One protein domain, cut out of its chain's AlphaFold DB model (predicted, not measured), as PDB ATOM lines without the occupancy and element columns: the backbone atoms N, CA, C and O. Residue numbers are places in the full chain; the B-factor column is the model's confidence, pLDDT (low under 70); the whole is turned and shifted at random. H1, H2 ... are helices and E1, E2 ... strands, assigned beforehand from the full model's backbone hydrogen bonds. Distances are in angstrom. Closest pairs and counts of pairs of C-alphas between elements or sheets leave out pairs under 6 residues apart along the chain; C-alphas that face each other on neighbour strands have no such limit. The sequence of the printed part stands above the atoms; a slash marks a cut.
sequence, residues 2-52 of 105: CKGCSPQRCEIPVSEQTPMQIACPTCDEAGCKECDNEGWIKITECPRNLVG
ATOM      1  N   CYS A   2       7.186  51.458  25.342       68.19
ATOM      2  CA  CYS A   2       6.979  52.674  26.169       68.19
ATOM      3  C   CYS A   2       7.659  54.003  25.759       68.19
ATOM      4  O   CYS A   2       7.472  54.989  26.469       68.19
ATOM      5  N   LYS A   3       8.364  54.089  24.619       65.25
ATOM      6  CA  LYS A   3       9.057  55.327  24.180       65.25
ATOM      7  C   LYS A   3       8.124  56.543  23.957       65.25
ATOM      8  O   LYS A   3       8.605  57.668  24.008       65.25
ATOM      9  N   GLY A   4       6.815  56.344  23.756       69.19
ATOM     10  CA  GLY A   4       5.819  57.426  23.624       69.19
ATOM     11  C   GLY A   4       4.820  57.555  24.787       69.19
ATOM     12  O   GLY A   4       3.895  58.366  24.732       69.19
ATOM     13  N   CYS A   5       5.002  56.807  25.883       73.69
ATOM     14  CA  CYS A   5       4.125  56.912  27.053       73.69
ATOM     15  C   CYS A   5       4.392  58.204  27.847       73.69
ATOM     16  O   CYS A   5       5.530  58.492  28.230       73.69
ATOM     17  N   SER A   6       3.342  58.938  28.223       72.62
ATOM     18  CA  SER A   6       3.448  60.069  29.155       72.62
ATOM     19  C   SER A   6       3.230  59.613  30.607       72.62
ATOM     20  O   SER A   6       2.722  58.509  30.832       72.62
ATOM     21  N   PRO A   7       3.611  60.412  31.624       68.19
ATOM     22  CA  PRO A   7       3.384  60.053  33.026       68.19
ATOM     23  C   PRO A   7       1.910  59.782  33.359       68.19
ATOM     24  O   PRO A   7       1.625  59.007  34.261       68.19
ATOM     25  N   GLN A   8       0.977  60.402  32.628       71.88
ATOM     26  CA  GLN A   8      -0.466  60.251  32.837       71.88
ATOM     27  C   GLN A   8      -1.142  59.320  31.820       71.88
ATOM     28  O   GLN A   8      -2.345  59.085  31.928       71.88
ATOM     29  N   ARG A   9      -0.424  58.821  30.805       76.69
ATOM     30  CA  ARG A   9      -1.032  58.065  29.705       76.69
ATOM     31  C   ARG A   9      -0.094  56.997  29.156       76.69
ATOM     32  O   ARG A   9       0.948  57.308  28.579       76.69
ATOM     33  N   CYS A  10      -0.530  55.742  29.247       79.56
ATOM     34  CA  CYS A  10       0.041  54.674  28.436       79.56
ATOM     35  C   CYS A  10      -0.453  54.819  26.993       79.56
ATOM     36  O   CYS A  10      -1.656  54.929  26.757       79.56
ATOM     37  N   GLU A  11       0.468  54.846  26.036       80.69
ATOM     38  CA  GLU A  11       0.122  54.924  24.615       80.69
ATOM     39  C   GLU A  11      -0.457  53.602  24.100       80.69
ATOM     40  O   GLU A  11      -1.374  53.605  23.283       80.69
ATOM     41  N   ILE A  12       0.030  52.485  24.645       77.62
ATOM     42  CA  ILE A  12      -0.451  51.137  24.344       77.62
ATOM     43  C   ILE A  12      -1.148  50.610  25.603       77.62
ATOM     44  O   ILE A  12      -0.494  50.008  26.459       77.62
ATOM     45  N   PRO A  13      -2.444  50.911  25.800       76.62
ATOM     46  CA  PRO A  13      -3.170  50.421  26.958       76.62
ATOM     47  C   PRO A  13      -3.260  48.895  26.888       76.62
ATOM     48  O   PRO A  13      -3.656  48.332  25.871       76.62
ATOM     49  N   VAL A  14      -2.889  48.250  27.986       85.88
ATOM     50  CA  VAL A  14      -3.055  46.812  28.201       85.88
ATOM     51  C   VAL A  14      -3.977  46.617  29.395       85.88
ATOM     52  O   VAL A  14      -3.998  47.446  30.309       85.88
ATOM     53  N   SER A  15      -4.775  45.559  29.358       85.88
ATOM     54  CA  SER A  15      -5.661  45.167  30.453       85.88
ATOM     55  C   SER A  15      -5.805  43.649  30.486       85.88
ATOM     56  O   SER A  15      -5.334  42.958  29.585       85.88
ATOM     57  N   GLU A  16      -6.502  43.111  31.484       87.19
ATOM     58  CA  GLU A  16      -6.873  41.691  31.485       87.19
ATOM     59  C   GLU A  16      -7.748  41.303  30.282       87.19
ATOM     60  O   GLU A  16      -7.643  40.185  29.785       87.19
ATOM     61  N   GLN A  17      -8.598  42.215  29.791       86.31
ATOM     62  CA  GLN A  17      -9.466  41.948  28.636       86.31
ATOM     63  C   GLN A  17      -8.730  42.089  27.298       86.31
ATOM     64  O   GLN A  17      -9.104  41.447  26.319       86.31
ATOM     65  N   THR A  18      -7.695  42.928  27.251       86.56
ATOM     66  CA  THR A  18      -6.844  43.139  26.074       86.56
ATOM     67  C   THR A  18      -5.372  43.104  26.492       86.56
ATOM     68  O   THR A  18      -4.737  44.163  26.587       86.56
ATOM     69  N   PRO A  19      -4.832  41.911  26.804       87.94
ATOM     70  CA  PRO A  19      -3.442  41.770  27.202       87.94
ATOM     71  C   PRO A  19      -2.526  41.889  25.986       87.94
ATOM     72  O   PRO A  19      -2.856  41.441  24.887       87.94
ATOM     73  N   MET A  20      -1.337  42.446  26.196       86.19
ATOM     74  CA  MET A  20      -0.256  42.333  25.220       86.19
ATOM     75  C   MET A  20       0.425  40.979  25.392       86.19
ATOM     76  O   MET A  20       0.661  40.541  26.517       86.19
ATOM     77  N   GLN A  21       0.751  40.323  24.285       88.06
ATOM     78  CA  GLN A  21       1.477  39.059  24.287       88.06
ATOM     79  C   GLN A  21       2.896  39.286  23.784       88.06
ATOM     80  O   GLN A  21       3.103  39.959  22.775       88.06
ATOM     81  N   ILE A  22       3.862  38.719  24.496       86.44
ATOM     82  CA  ILE A  22       5.251  38.620  24.049       86.44
ATOM     83  C   ILE A  22       5.650  37.147  24.027       86.44
ATOM     84  O   ILE A  22       5.147  36.362  24.836       86.44
ATOM     85  N   ALA A  23       6.529  36.764  23.103       86.62
ATOM     86  CA  ALA A  23       7.065  35.409  23.059       86.62
ATOM     87  C   ALA A  23       7.745  35.074  24.393       86.62
ATOM     88  O   ALA A  23       8.388  35.929  25.010       86.62
ATOM     89  N   CYS A  24       7.589  33.838  24.864       86.31
ATOM     90  CA  CYS A  24       8.271  33.407  26.075       86.31
ATOM     91  C   CYS A  24       9.793  33.381  25.831       86.31
ATOM     92  O   CYS A  24      10.259  32.580  25.016       86.31
ATOM     93  N   PRO A  25      10.593  34.167  26.577       83.44
ATOM     94  CA  PRO A  25      12.039  34.255  26.366       83.44
ATOM     95  C   PRO A  25      12.777  32.959  26.729       83.44
ATOM     96  O   PRO A  25      13.940  32.789  26.377       83.44
ATOM     97  N   THR A  26      12.128  32.042  27.452       88.50
ATOM     98  CA  THR A  26      12.726  30.776  27.889       88.50
ATOM     99  C   THR A  26      12.526  29.646  26.886       88.50
ATOM    100  O   THR A  26      13.357  28.743  26.827       88.50
ATOM    101  N   CYS A  27      11.418  29.645  26.141       87.62
ATOM    102  CA  CYS A  27      11.041  28.505  25.301       87.62
ATOM    103  C   CYS A  27      10.766  28.847  23.843       87.62
ATOM    104  O   CYS A  27      10.433  27.930  23.101       87.62
ATOM    105  N   ASP A  28      10.913  30.113  23.446       84.62
ATOM    106  CA  ASP A  28      10.748  30.549  22.057       84.62
ATOM    107  C   ASP A  28       9.436  30.016  21.456       84.62
ATOM    108  O   ASP A  28       9.412  29.269  20.485       84.62
ATOM    109  N   GLU A  29       8.330  30.314  22.147       88.94
ATOM    110  CA  GLU A  29       6.960  29.932  21.764       88.94
ATOM    111  C   GLU A  29       6.621  28.428  21.874       88.94
ATOM    112  O   GLU A  29       5.460  28.053  21.710       88.94
ATOM    113  N   ALA A  30       7.563  27.557  22.258       88.62
ATOM    114  CA  ALA A  30       7.316  26.112  22.389       88.62
ATOM    115  C   ALA A  30       6.397  25.718  23.567       88.62
ATOM    116  O   ALA A  30       5.849  24.614  23.586       88.62
ATOM    117  N   GLY A  31       6.242  26.602  24.554       92.06
ATOM    118  CA  GLY A  31       5.522  26.350  25.800       92.06
ATOM    119  C   GLY A  31       6.412  25.732  26.884       92.06
ATOM    120  O   GLY A  31       7.022  24.680  26.710       92.06
ATOM    121  N   CYS A  32       6.487  26.384  28.044       92.00
ATOM    122  CA  CYS A  32       7.179  25.883  29.228       92.00
ATOM    123  C   CYS A  32       6.464  26.308  30.515       92.00
ATOM    124  O   CYS A  32       5.488  27.056  30.490       92.00
ATOM    125  N   LYS A  33       6.986  25.861  31.662       93.69
ATOM    126  CA  LYS A  33       6.428  26.181  32.981       93.69
ATOM    127  C   LYS A  33       6.355  27.691  33.264       93.69
ATOM    128  O   LYS A  33       5.416  28.120  33.916       93.69
ATOM    129  N   GLU A  34       7.306  28.479  32.765       86.75
ATOM    130  CA  GLU A  34       7.361  29.935  32.991       86.75
ATOM    131  C   GLU A  34       6.286  30.713  32.213       86.75
ATOM    132  O   GLU A  34       5.998  31.861  32.534       86.75
ATOM    133  N   CYS A  35       5.682  30.104  31.188       90.38
ATOM    134  CA  CYS A  35       4.594  30.696  30.410       90.38
ATOM    135  C   CYS A  35       3.310  29.855  30.472       90.38
ATOM    136  O   CYS A  35       2.541  29.854  29.515       90.38
ATOM    137  N   ASP A  36       3.132  29.049  31.524       92.56
ATOM    138  CA  ASP A  36       1.980  28.152  31.700       92.56
ATOM    139  C   ASP A  36       1.701  27.238  30.488       92.56
ATOM    140  O   ASP A  36       0.572  26.838  30.216       92.56
ATOM    141  N   ASN A  37       2.761  26.862  29.767       92.50
ATOM    142  CA  ASN A  37       2.731  26.102  28.514       92.50
ATOM    143  C   ASN A  37       2.002  26.793  27.347       92.50
ATOM    144  O   ASN A  37       1.728  26.142  26.344       92.50
ATOM    145  N   GLU A  38       1.717  28.095  27.430       91.12
ATOM    146  CA  GLU A  38       1.082  28.832  26.332       91.12
ATOM    147  C   GLU A  38       2.071  29.239  25.229       91.12
ATOM    148  O   GLU A  38       1.652  29.518  24.113       91.12
ATOM    149  N   GLY A  39       3.373  29.298  25.528       91.19
ATOM    150  CA  GLY A  39       4.414  29.818  24.628       91.19
ATOM    151  C   GLY A  39       4.558  31.345  24.664       91.19
ATOM    152  O   GLY A  39       5.559  31.884  24.197       91.19
ATOM    153  N   TRP A  40       3.616  32.042  25.301       91.38
ATOM    154  CA  TRP A  40       3.543  33.501  25.358       91.38
ATOM    155  C   TRP A  40       3.397  33.979  26.799       91.38
ATOM    156  O   TRP A  40       2.749  33.330  27.618       91.38
ATOM    157  N   ILE A  41       3.963  35.144  27.106       89.50
ATOM    158  CA  ILE A  41       3.748  35.842  28.375       89.50
ATOM    159  C   ILE A  41       2.739  36.965  28.138       89.50
ATOM    160  O   ILE A  41       2.876  37.755  27.200       89.50
ATOM    161  N   LYS A  42       1.720  37.036  29.002       89.75
ATOM    162  CA  LYS A  42       0.683  38.074  28.971       89.75
ATOM    163  C   LYS A  42       1.094  39.250  29.849       89.75
ATOM    164  O   LYS A  42       1.340  39.091  31.039       89.75
ATOM    165  N   ILE A  43       1.107  40.440  29.264       86.31
ATOM    166  CA  ILE A  43       1.281  41.710  29.960       86.31
ATOM    167  C   ILE A  43      -0.103  42.350  30.082       86.31
ATOM    168  O   ILE A  43      -0.683  42.793  29.087       86.31
ATOM    169  N   THR A  44      -0.639  42.365  31.299       88.69
ATOM    170  CA  THR A  44      -1.990  42.862  31.620       88.69
ATOM    171  C   THR A  44      -1.990  44.270  32.204       88.69
ATOM    172  O   THR A  44      -3.046  44.892  32.287       88.69
ATOM    173  N   GLU A  45      -0.826  44.805  32.574       85.81
ATOM    174  CA  GLU A  45      -0.680  46.165  33.088       85.81
ATOM    175  C   GLU A  45       0.476  46.917  32.424       85.81
ATOM    176  O   GLU A  45       1.391  46.327  31.852       85.81
ATOM    177  N   CYS A  46       0.421  48.250  32.475       81.75
ATOM    178  CA  CYS A  46       1.445  49.092  31.869       81.75
ATOM    179  C   CYS A  46       2.824  48.764  32.471       81.75
ATOM    180  O   CYS A  46       2.994  48.945  33.680       81.75
ATOM    181  N   PRO A  47       3.844  48.403  31.665       76.50
ATOM    182  CA  PRO A  47       5.182  48.112  32.185       76.50
ATOM    183  C   PRO A  47       5.795  49.265  32.993       76.50
ATOM    184  O   PRO A  47       6.627  49.040  33.862       76.50
ATOM    185  N   ARG A  48       5.352  50.509  32.762       75.25
ATOM    186  CA  ARG A  48       5.765  51.685  33.546       75.25
ATOM    187  C   ARG A  48       5.328  51.622  35.017       75.25
ATOM    188  O   ARG A  48       5.938  52.287  35.841       75.25
ATOM    189  N   ASN A  49       4.284  50.862  35.338       77.25
ATOM    190  CA  ASN A  49       3.856  50.637  36.721       77.25
ATOM    191  C   ASN A  49       4.724  49.580  37.416       77.25
ATOM    192  O   ASN A  49       4.886  49.621  38.631       77.25
ATOM    193  N   LEU A  50       5.287  48.653  36.636       75.44
ATOM    194  CA  LEU A  50       6.141  47.566  37.114       75.44
ATOM    195  C   LEU A  50       7.595  48.012  37.300       75.44
ATOM    196  O   LEU A  50       8.300  47.522  38.179       75.44
ATOM    197  N   VAL A  51       8.050  48.938  36.457       77.88
ATOM    198  CA  VAL A  51       9.429  49.421  36.436       77.88
ATOM    199  C   VAL A  51       9.529  50.741  37.198       77.88
ATOM    200  O   VAL A  51       8.892  51.732  36.843       77.88
ATOM    201  N   GLY A  52      10.356  50.763  38.246       78.38
ATOM    202  CA  GLY A  52      10.596  51.960  39.052       78.38
ATOM    203  C   GLY A  52      11.149  53.134  38.237       78.38
ATOM    204  O   GLY A  52      11.811  52.956  37.212       78.38
TER     205      GLY A  52
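Overview. This is residues 2 to 52 of the 105 residues of an uncharacterized protein of Candidatus Poribacteria bacterium (UniProt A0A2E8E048). Little regular structure is present: an elongated, loose run of loops has a small two-strand hairpin, E1 and E2, near its middle. The loop of residues 24 to 39 makes one end; residues 2 to 13 and the short helix H1 lie toward the other. The printed part has 51 residues, 12 in named elements, in the order E1, E2, H1: mixed, helices and strands. The radius of gyration of the C-alphas is 12.6 A, and the spans are 36 by 22 by 15 A.

Arrangement. E1, residues 20 to 23, and E2, residues 40 to 43, form an antiparallel hairpin, 148 degrees between directions. N 22 and O 41 are within hydrogen-bond range at 3.0 A, N 43 and O 20 at 2.8 A. H1, residues 47 to 50, is apart from E1; it is too short for an O i to N i+4 pair.

Along the chain. E1 measures 10.3 A from C-alpha 20 at (-0.256, 42.333, 25.220), E2 9.7 A, and H1 5.1 A to C-alpha 50 at (6.141, 47.566, 37.114).

Size, cuts and confidence. The farthest C-alphas, Gln 8 and Ala 30, are 36.5 A apart. The printed part has no cut. E1 to E2 is a long link, E2 to H1 tight. Residues 2 to 4 and 7 have pLDDT under 70.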